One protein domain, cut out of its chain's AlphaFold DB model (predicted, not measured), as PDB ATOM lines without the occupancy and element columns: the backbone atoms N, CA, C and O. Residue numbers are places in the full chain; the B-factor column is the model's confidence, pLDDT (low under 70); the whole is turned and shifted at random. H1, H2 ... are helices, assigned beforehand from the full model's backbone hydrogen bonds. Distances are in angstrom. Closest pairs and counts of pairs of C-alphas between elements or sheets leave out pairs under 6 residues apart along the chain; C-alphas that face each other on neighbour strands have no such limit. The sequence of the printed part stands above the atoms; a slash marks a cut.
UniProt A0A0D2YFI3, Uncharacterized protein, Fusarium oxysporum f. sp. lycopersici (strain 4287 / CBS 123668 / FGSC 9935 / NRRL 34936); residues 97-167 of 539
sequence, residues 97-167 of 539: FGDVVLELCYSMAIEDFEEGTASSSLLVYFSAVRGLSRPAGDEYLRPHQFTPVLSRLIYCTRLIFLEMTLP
ATOM      1  N   PHE A  97     -14.599  14.485 -14.715       70.06
ATOM      2  CA  PHE A  97     -13.200  14.861 -14.512       70.06
ATOM      3  C   PHE A  97     -12.495  13.861 -13.583       70.06
ATOM      4  O   PHE A  97     -11.406  13.385 -13.906       70.06
ATOM      5  N   GLY A  98     -13.140  13.486 -12.477       71.88
ATOM      6  CA  GLY A  98     -12.677  12.453 -11.550       71.88
ATOM      7  C   GLY A  98     -12.477  11.081 -12.204       71.88
ATOM      8  O   GLY A  98     -11.414  10.489 -12.023       71.88
ATOM      9  N   ASP A  99     -13.434  10.599 -13.009       73.06
ATOM     10  CA  ASP A  99     -13.308   9.331 -13.754       73.06
ATOM     11  C   ASP A  99     -12.102   9.365 -14.725       73.06
ATOM     12  O   ASP A  99     -11.327   8.412 -14.761       73.06
ATOM     13  N   VAL A 100     -11.869  10.469 -15.453       76.31
ATOM     14  CA  VAL A 100     -10.728  10.602 -16.392       76.31
ATOM     15  C   VAL A 100      -9.378  10.682 -15.667       76.31
ATOM     16  O   VAL A 100      -8.385  10.122 -16.134       76.31
ATOM     17  N   VAL A 101      -9.318  11.343 -14.507       80.69
ATOM     18  CA  VAL A 101      -8.108  11.353 -13.664       80.69
ATOM     19  C   VAL A 101      -7.842   9.962 -13.078       80.69
ATOM     20  O   VAL A 101      -6.688   9.534 -13.038       80.69
ATOM     21  N   LEU A 102      -8.885   9.228 -12.675       81.56
ATOM     22  CA  LEU A 102      -8.769   7.849 -12.199       81.56
ATOM     23  C   LEU A 102      -8.296   6.900 -13.311       81.56
ATOM     24  O   LEU A 102      -7.409   6.085 -13.063       81.56
ATOM     25  N   GLU A 103      -8.830   7.033 -14.528       79.44
ATOM     26  CA  GLU A 103      -8.414   6.260 -15.705       79.44
ATOM     27  C   GLU A 103      -6.929   6.492 -16.023       79.44
ATOM     28  O   GLU A 103      -6.169   5.529 -16.112       79.44
ATOM     29  N   LEU A 104      -6.475   7.752 -16.069       85.25
ATOM     30  CA  LEU A 104      -5.058   8.096 -16.255       85.25
ATOM     31  C   LEU A 104      -4.164   7.503 -15.150       85.25
ATOM     32  O   LEU A 104      -3.115   6.921 -15.436       85.25
ATOM     33  N   CYS A 105      -4.579   7.624 -13.886       86.81
ATOM     34  CA  CYS A 105      -3.856   7.056 -12.748       86.81
ATOM     35  C   CYS A 105      -3.827   5.519 -12.762       86.81
ATOM     36  O   CYS A 105      -2.854   4.932 -12.285       86.81
ATOM     37  N   TYR A 106      -4.851   4.865 -13.315       85.81
ATOM     38  CA  TYR A 106      -4.868   3.423 -13.537       85.81
ATOM     39  C   TYR A 106      -3.941   3.024 -14.690       85.81
ATOM     40  O   TYR A 106      -3.122   2.128 -14.500       85.81
ATOM     41  N   SER A 107      -3.976   3.723 -15.833       87.06
ATOM     42  CA  SER A 107      -3.056   3.484 -16.956       87.06
ATOM     43  C   SER A 107      -1.589   3.584 -16.533       87.06
ATOM     44  O   SER A 107      -0.811   2.697 -16.865       87.06
ATOM     45  N   MET A 108      -1.226   4.586 -15.723       89.44
ATOM     46  CA  MET A 108       0.114   4.697 -15.121       89.44
ATOM     47  C   MET A 108       0.489   3.503 -14.225       89.44
ATOM     48  O   MET A 108       1.667   3.201 -14.060       89.44
ATOM     49  N   ALA A 109      -0.488   2.843 -13.598       87.38
ATOM     50  CA  ALA A 109      -0.259   1.729 -12.679       87.38
ATOM     51  C   ALA A 109      -0.190   0.352 -13.367       87.38
ATOM     52  O   ALA A 109       0.290  -0.595 -12.745       87.38
ATOM     53  N   ILE A 110      -0.651   0.241 -14.620       87.12
ATOM     54  CA  ILE A 110      -0.597  -0.983 -15.443       87.12
ATOM     55  C   ILE A 110       0.347  -0.867 -16.654       87.12
ATOM     56  O   ILE A 110       0.288  -1.689 -17.563       87.12
ATOM     57  N   GLU A 111       1.185   0.164 -16.684       88.31
ATOM     58  CA  GLU A 111       2.134   0.438 -17.763       88.31
ATOM     59  C   GLU A 111       3.252  -0.621 -17.811       88.31
ATOM     60  O   GLU A 111       3.990  -0.806 -16.840       88.31
ATOM     61  N   ASP A 112       3.380  -1.318 -18.944       83.06
ATOM     62  CA  ASP A 112       4.454  -2.289 -19.185       83.06
ATOM     63  C   ASP A 112       5.833  -1.601 -19.245       83.06
ATOM     64  O   ASP A 112       5.988  -0.522 -19.816       83.06
ATOM     65  N   PHE A 113       6.870  -2.250 -18.704       86.69
ATOM     66  CA  PHE A 113       8.235  -1.714 -18.741       86.69
ATOM     67  C   PHE A 113       8.912  -1.951 -20.099       86.69
ATOM     68  O   PHE A 113       9.181  -3.096 -20.475       86.69
ATOM     69  N   GLU A 114       9.301  -0.873 -20.787       82.44
ATOM     70  CA  GLU A 114      10.103  -0.958 -22.012       82.44
ATOM     71  C   GLU A 114      11.444  -1.658 -21.734       82.44
ATOM     72  O   GLU A 114      12.167  -1.322 -20.793       82.44
ATOM     73  N   GLU A 115      11.750  -2.686 -22.532       78.94
ATOM     74  CA  GLU A 115      12.945  -3.541 -22.409       78.94
ATOM     75  C   GLU A 115      13.171  -4.138 -20.995       78.94
ATOM     76  O   GLU A 115      14.280  -4.538 -20.647       78.94
ATOM     77  N   GLY A 116      12.121  -4.213 -20.162       74.75
ATOM     78  CA  GLY A 116      12.209  -4.638 -18.757       74.75
ATOM     79  C   GLY A 116      12.803  -3.590 -17.802       74.75
ATOM     80  O   GLY A 116      13.041  -3.887 -16.631       74.75
ATOM     81  N   THR A 117      13.038  -2.362 -18.268       78.12
ATOM     82  CA  THR A 117      13.654  -1.284 -17.488       78.12
ATOM     83  C   THR A 117      12.589  -0.490 -16.737       78.12
ATOM     84  O   THR A 117      11.882   0.323 -17.328       78.12
ATOM     85  N   ALA A 118      12.485  -0.673 -15.416       76.81
ATOM     86  CA  ALA A 118      11.415  -0.081 -14.597       76.81
ATOM     87  C   ALA A 118      11.282   1.455 -14.709       76.81
ATOM     88  O   ALA A 118      10.176   1.989 -14.629       76.81
ATOM     89  N   SER A 119      12.391   2.171 -14.939       78.81
ATOM     90  CA  SER A 119      12.412   3.633 -15.102       78.81
ATOM     91  C   SER A 119      11.863   4.146 -16.441       78.81
ATOM     92  O   SER A 119      11.897   5.354 -16.659       78.81
ATOM     93  N   SER A 120      11.384   3.266 -17.328       83.19
ATOM     94  CA  SER A 120      10.591   3.653 -18.507       83.19
ATOM     95  C   SER A 120       9.182   4.124 -18.127       83.19
ATOM     96  O   SER A 120       8.671   5.055 -18.740       83.19
ATOM     97  N   SER A 121       8.584   3.533 -17.085       89.75
ATOM     98  CA  SER A 121       7.202   3.828 -16.686       89.75
ATOM     99  C   SER A 121       7.025   5.210 -16.049       89.75
ATOM    100  O   SER A 121       7.815   5.659 -15.205       89.75
ATOM    101  N   LEU A 122       5.913   5.857 -16.384       87.81
ATOM    102  CA  LEU A 122       5.487   7.152 -15.878       87.81
ATOM    103  C   LEU A 122       5.218   7.123 -14.365       87.81
ATOM    104  O   LEU A 122       5.480   8.118 -13.687       87.81
ATOM    105  N   LEU A 123       4.771   5.993 -13.798       89.50
ATOM    106  CA  LEU A 123       4.626   5.839 -12.342       89.50
ATOM    107  C   LEU A 123       5.979   5.827 -11.616       89.50
ATOM    108  O   LEU A 123       6.124   6.500 -10.591       89.50
ATOM    109  N   VAL A 124       6.986   5.116 -12.139       88.56
ATOM    110  CA  VAL A 124       8.336   5.126 -11.549       88.56
ATOM    111  C   VAL A 124       8.980   6.498 -11.726       88.56
ATOM    112  O   VAL A 124       9.521   7.029 -10.753       88.56
ATOM    113  N   TYR A 125       8.845   7.126 -12.899       87.94
ATOM    114  CA  TYR A 125       9.332   8.487 -13.142       87.94
ATOM    115  C   TYR A 125       8.693   9.508 -12.186       87.94
ATOM    116  O   TYR A 125       9.394  10.284 -11.533       87.94
ATOM    117  N   PHE A 126       7.368   9.454 -12.010       89.06
ATOM    118  CA  PHE A 126       6.654  10.268 -11.025       89.06
ATOM    119  C   PHE A 126       7.167  10.007  -9.601       89.06
ATOM    120  O   PHE A 126       7.424  10.959  -8.862       89.06
ATOM    121  N   SER A 127       7.391   8.744  -9.217       90.38
ATOM    122  CA  SER A 127       7.948   8.406  -7.901       90.38
ATOM    123  C   SER A 127       9.346   9.008  -7.677       90.38
ATOM    124  O   SER A 127       9.616   9.520  -6.590       90.38
ATOM    125  N   ALA A 128      10.193   9.049  -8.712       87.06
ATOM    126  CA  ALA A 128      11.534   9.626  -8.652       87.06
ATOM    127  C   ALA A 128      11.500  11.159  -8.514       87.06
ATOM    128  O   ALA A 128      12.189  11.714  -7.661       87.06
ATOM    129  N   VAL A 129      10.626  11.849  -9.260       88.75
ATOM    130  CA  VAL A 129      10.387  13.300  -9.103       88.75
ATOM    131  C   VAL A 129       9.840  13.628  -7.706       88.75
ATOM    132  O   VAL A 129      10.183  14.655  -7.118       88.75
ATOM    133  N   ARG A 130       9.033  12.736  -7.114       88.50
ATOM    134  CA  ARG A 130       8.589  12.838  -5.712       88.50
ATOM    135  C   ARG A 130       9.697  12.581  -4.680       88.50
ATOM    136  O   ARG A 130       9.455  12.845  -3.502       88.50
ATOM    137  N   GLY A 131      10.867  12.106  -5.107       89.00
ATOM    138  CA  GLY A 131      12.073  11.907  -4.301       89.00
ATOM    139  C   GLY A 131      13.068  13.073  -4.318       89.00
ATOM    140  O   GLY A 131      14.127  12.945  -3.712       89.00
ATOM    141  N   LEU A 132      12.759  14.191  -4.982       90.75
ATOM    142  CA  LEU A 132      13.615  15.384  -5.011       90.75
ATOM    143  C   LEU A 132      13.437  16.281  -3.770       90.75
ATOM    144  O   LEU A 132      12.370  16.316  -3.146       90.75
ATOM    145  N   SER A 133      14.488  17.036  -3.442       83.00
ATOM    146  CA  SER A 133      14.517  18.049  -2.384       83.00
ATOM    147  C   SER A 133      13.456  19.139  -2.603       83.00
ATOM    148  O   SER A 133      12.967  19.376  -3.711       83.00
ATOM    149  N   ARG A 134      13.093  19.851  -1.532       81.88
ATOM    150  CA  ARG A 134      12.247  21.052  -1.603       81.88
ATOM    151  C   ARG A 134      12.921  22.200  -0.846       81.88
ATOM    152  O   ARG A 134      13.445  21.949   0.235       81.88
ATOM    153  N   PRO A 135      12.869  23.446  -1.355       73.12
ATOM    154  CA  PRO A 135      12.119  23.889  -2.535       73.12
ATOM    155  C   PRO A 135      12.870  23.767  -3.876       73.12
ATOM    156  O   PRO A 135      12.239  23.960  -4.909       73.12
ATOM    157  N   ALA A 136      14.180  23.492  -3.875       76.94
ATOM    158  CA  ALA A 136      15.031  23.651  -5.059       76.94
ATOM    159  C   ALA A 136      15.024  22.464  -6.047       76.94
ATOM    160  O   ALA A 136      15.158  22.693  -7.248       76.94
ATOM    161  N   GLY A 137      14.838  21.224  -5.579       81.62
ATOM    162  CA  GLY A 137      14.868  20.023  -6.429       81.62
ATOM    163  C   GLY A 137      16.270  19.622  -6.911       81.62
ATOM    164  O   GLY A 137      16.401  18.922  -7.910       81.62
ATOM    165  N   ASP A 138      17.301  20.098  -6.216       82.94
ATOM    166  CA  ASP A 138      18.733  19.956  -6.499       82.94
ATOM    167  C   ASP A 138      19.380  18.686  -5.916       82.94
ATOM    168  O   ASP A 138      20.392  18.217  -6.439       82.94
ATOM    169  N   GLU A 139      18.785  18.102  -4.876       87.69
ATOM    170  CA  GLU A 139      19.255  16.880  -4.211       87.69
ATOM    171  C   GLU A 139      18.152  15.809  -4.136       87.69
ATOM    172  O   GLU A 139      16.963  16.101  -4.281       87.69
ATOM    173  N   TYR A 140      18.532  14.558  -3.863       89.19
ATOM    174  CA  TYR A 140      17.591  13.472  -3.569       89.19
ATOM    175  C   TYR A 140      17.335  13.343  -2.060       89.19
ATOM    176  O   TYR A 140      18.254  13.430  -1.246       89.19
ATOM    177  N   LEU A 141      16.084  13.072  -1.683       89.12
ATOM    178  CA  LEU A 141      15.683  12.783  -0.306       89.12
ATOM    179  C   LEU A 141      16.366  11.513   0.219       89.12
ATOM    180  O   LEU A 141      16.452  10.496  -0.475       89.12
ATOM    181  N   ARG A 142      16.788  11.531   1.490       89.94
ATOM    182  CA  ARG A 142      17.357  10.342   2.143       89.94
ATOM    183  C   ARG A 142      16.289   9.245   2.302       89.94
ATOM    184  O   ARG A 142      15.112   9.579   2.462       89.94
ATOM    185  N   PRO A 143      16.652   7.946   2.358       88.75
ATOM    186  CA  PRO A 143      15.678   6.849   2.411       88.75
ATOM    187  C   PRO A 143      14.600   7.003   3.495       88.75
ATOM    188  O   PRO A 143      13.416   6.867   3.204       88.75
ATOM    189  N   HIS A 144      14.969   7.394   4.719       89.06
ATOM    190  CA  HIS A 144      14.012   7.619   5.815       89.06
ATOM    191  C   HIS A 144      13.013   8.773   5.566       89.06
ATOM    192  O   HIS A 144      11.936   8.783   6.155       89.06
ATOM    193  N   GLN A 145      13.335   9.720   4.678       88.88
ATOM    194  CA  GLN A 145      12.455  10.820   4.263       88.88
ATOM    195  C   GLN A 145      11.610  10.453   3.032       88.88
ATOM    196  O   GLN A 145      10.477  10.918   2.907       88.88
ATOM    197  N   PHE A 146      12.133   9.607   2.139       92.81
ATOM    198  CA  PHE A 146      11.423   9.164   0.936       92.81
ATOM    199  C   PHE A 146      10.462   7.991   1.189       92.81
ATOM    200  O   PHE A 146       9.375   7.962   0.613       92.81
ATOM    201  N   THR A 147      10.783   7.059   2.093       91.62
ATOM    202  CA  THR A 147       9.914   5.910   2.419       91.62
ATOM    203  C   THR A 147       8.482   6.319   2.819       91.62
ATOM    204  O   THR A 147       7.549   5.709   2.301       91.62
ATOM    205  N   PRO A 148       8.239   7.380   3.625       92.31
ATOM    206  CA  PRO A 148       6.887   7.897   3.901       92.31
ATOM    207  C   PRO A 148       6.171   8.575   2.716       92.31
ATOM    208  O   PRO A 148       4.988   8.910   2.817       92.31
ATOM    209  N   VAL A 149       6.871   8.847   1.613       89.19
ATOM    210  CA  VAL A 149       6.287   9.329   0.348       89.19
ATOM    211  C   VAL A 149       5.940   8.132  -0.538       89.19
ATOM    212  O   VAL A 149       4.824   8.049  -1.049       89.19
ATOM    213  N   LEU A 150       6.859   7.169  -0.647       90.69
ATOM    214  CA  LEU A 150       6.677   5.936  -1.409       90.69
ATOM    215  C   LEU A 150       5.579   5.035  -0.818       90.69
ATOM    216  O   LEU A 150       4.774   4.490  -1.567       90.69
ATOM    217  N   SER A 151       5.476   4.916   0.509       90.50
ATOM    218  CA  SER A 151       4.421   4.123   1.161       90.50
ATOM    219  C   SER A 151       3.020   4.682   0.891       90.50
ATOM    220  O   SER A 151       2.095   3.917   0.613       90.50
ATOM    221  N   ARG A 152       2.873   6.015   0.884       90.12
ATOM    222  CA  ARG A 152       1.637   6.704   0.480       90.12
ATOM    223  C   ARG A 152       1.322   6.469  -0.998       90.12
ATOM    224  O   ARG A 152       0.174   6.184  -1.312       90.12
ATOM    225  N   LEU A 153       2.324   6.531  -1.883       91.19
ATOM    226  CA  LEU A 153       2.151   6.218  -3.307       91.19
ATOM    227  C   LEU A 153       1.622   4.786  -3.492       91.19
ATOM    228  O   LEU A 153       0.582   4.601  -4.111       91.19
ATOM    229  N   ILE A 154       2.276   3.794  -2.874       90.12
ATOM    230  CA  ILE A 154       1.875   2.378  -2.915       90.12
ATOM    231  C   ILE A 154       0.452   2.183  -2.370       90.12
ATOM    232  O   ILE A 154      -0.322   1.411  -2.935       90.12
ATOM    233  N   TYR A 155       0.087   2.878  -1.289       90.38
ATOM    234  CA  TYR A 155      -1.265   2.831  -0.731       90.38
ATOM    235  C   TYR A 155      -2.311   3.397  -1.707       90.38
ATOM    236  O   TYR A 155      -3.297   2.721  -1.992       90.38
ATOM    237  N   CYS A 156      -2.068   4.573  -2.294       89.44
ATOM    238  CA  CYS A 156      -2.953   5.149  -3.309       89.44
ATOM    239  C   CYS A 156      -3.075   4.245  -4.548       89.44
ATOM    240  O   CYS A 156      -4.185   4.004  -5.013       89.44
ATOM    241  N   THR A 157      -1.970   3.676  -5.040       89.94
ATOM    242  CA  THR A 157      -1.979   2.717  -6.159       89.94
ATOM    243  C   THR A 157      -2.819   1.477  -5.834       89.94
ATOM    244  O   THR A 157      -3.602   1.036  -6.671       89.94
ATOM    245  N   ARG A 158      -2.743   0.944  -4.604       85.56
ATOM    246  CA  ARG A 158      -3.615  -0.158  -4.150       85.56
ATOM    247  C   ARG A 158      -5.095   0.232  -4.121       85.56
ATOM    248  O   ARG A 158      -5.923  -0.591  -4.496       85.56
ATOM    249  N   LEU A 159      -5.436   1.457  -3.713       83.88
ATOM    250  CA  LEU A 159      -6.820   1.947  -3.757       83.88
ATOM    251  C   LEU A 159      -7.333   2.096  -5.198       83.88
ATOM    252  O   LEU A 159      -8.449   1.671  -5.473       83.88
ATOM    253  N   ILE A 160      -6.514   2.612  -6.120       85.25
ATOM    254  CA  ILE A 160      -6.849   2.699  -7.554       85.25
ATOM    255  C   ILE A 160      -7.100   1.298  -8.133       85.25
ATOM    256  O   ILE A 160      -8.099   1.082  -8.815       85.25
ATOM    257  N   PHE A 161      -6.249   0.317  -7.809       80.88
ATOM    258  CA  PHE A 161      -6.484  -1.073  -8.207       80.88
ATOM    259  C   PHE A 161      -7.777  -1.650  -7.622       80.88
ATOM    260  O   PHE A 161      -8.482  -2.356  -8.336       80.88
ATOM    261  N   LEU A 162      -8.123  -1.359  -6.363       77.44
ATOM    262  CA  LEU A 162      -9.385  -1.814  -5.768       77.44
ATOM    263  C   LEU A 162     -10.602  -1.177  -6.458       77.44
ATOM    264  O   LEU A 162     -11.498  -1.906  -6.869       77.44
ATOM    265  N   GLU A 163     -10.608   0.140  -6.662       75.38
ATOM    266  CA  GLU A 163     -11.698   0.871  -7.335       75.38
ATOM    267  C   GLU A 163     -11.923   0.381  -8.784       75.38
ATOM    268  O   GLU A 163     -13.059   0.332  -9.251       75.38
ATOM    269  N   MET A 164     -10.855  -0.036  -9.480       69.94
ATOM    270  CA  MET A 164     -10.907  -0.526 -10.868       69.94
ATOM    271  C   MET A 164     -11.115  -2.047 -11.006       69.94
ATOM    272  O   MET A 164     -11.472  -2.513 -12.087       69.94
ATOM    273  N   THR A 165     -10.897  -2.843  -9.948       67.06
ATOM    274  CA  THR A 165     -11.106  -4.312  -9.973       67.06
ATOM    275  C   THR A 165     -12.376  -4.769  -9.259       67.06
ATOM    276  O   THR A 165     -12.889  -5.845  -9.574       67.06
ATOM    277  N   LEU A 166     -12.923  -3.968  -8.339       62.25
ATOM    278  CA  LEU A 166     -14.250  -4.197  -7.775       62.25
ATOM    279  C   LEU A 166     -15.312  -3.920  -8.855       62.25
ATOM    280  O   LEU A 166     -15.383  -2.805  -9.372       62.25
ATOM    281  N   PRO A 167     -16.169  -4.894  -9.218       52.06
ATOM    282  CA  PRO A 167     -17.196  -4.654 -10.223       52.06
ATOM    283  C   PRO A 167     -18.179  -3.577  -9.749       52.06
ATOM    284  O   PRO A 167     -18.717  -3.694  -8.648       52.06
TER     285      PRO A 167
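What this domain is: This is residues 97 to 167 of the 539 residues of an uncharacterized protein of Fusarium oxysporum f. sp. lycopersici (strain 4287 / CBS 123668 / FGSC 9935 / NRRL 34936) (UniProt A0A0D2YFI3). One long helix, H3, makes the long axis, and two shorter helices lie over the same side of it: H1 packs steeply across its last part, while H2 runs back along it near Leu 150. Two long loops, residues 110 to 121 and 130 to 142, join the helices, the first swinging out on the side away from H3. The printed part has 71 residues with three named helices, in the order H1, H2, H3, and no named strand; its class is all helix. It is only just loose, close to compact, with a radius of gyration of the C-alphas of 13.8 A, and only just elongated, spanning 42 by 28 by 22 A.

How they stand to each other: Start from H3, residues 143 to 165. With its residues 157 to 164 alone it touches H1, residues 97 to 109; the closest C-alphas, of Tyr 106 and Ile 160, are 6.3 A apart. The two run opposite ways at a steep tilt of 66 degrees. H2, residues 122 to 129, is close to H3 but not clearly touching it: look at Ser 127 and Leu 150, whose C-alphas, the closest, are 7.1 A apart. These two run opposite ways at a shallow tilt of 23 degrees. H1, with residues 108 to 109 alone, only just touches H2, with 3 pairs of C-alphas within 8 A, the closest those of Met 108 and Leu 123 at 5.4 A; their lines are about perpendicular, at 88 degrees. In H1 and H2 every O i to N i+4 pair is within hydrogen-bond range; in H3 16 of 19 are.

Where its parts are: Find C-alpha 143 at (15.678, 6.849, 2.411); from there H3 runs 31.5 A to C-alpha 165 at (-11.106, -4.312, -9.973). H1 begins at C-alpha 97, (-13.200, 14.861, -14.512), and is 18.5 A long; H2 is 10.4 A long.

The domain as a whole: Asp 138 and Pro 167 hold the two C-alphas farthest apart, 43.7 A. The printed part has no cut, and both links are long. The mean pLDDT of the printed part is 83.8; look for values under 70 at residues 164 to 167.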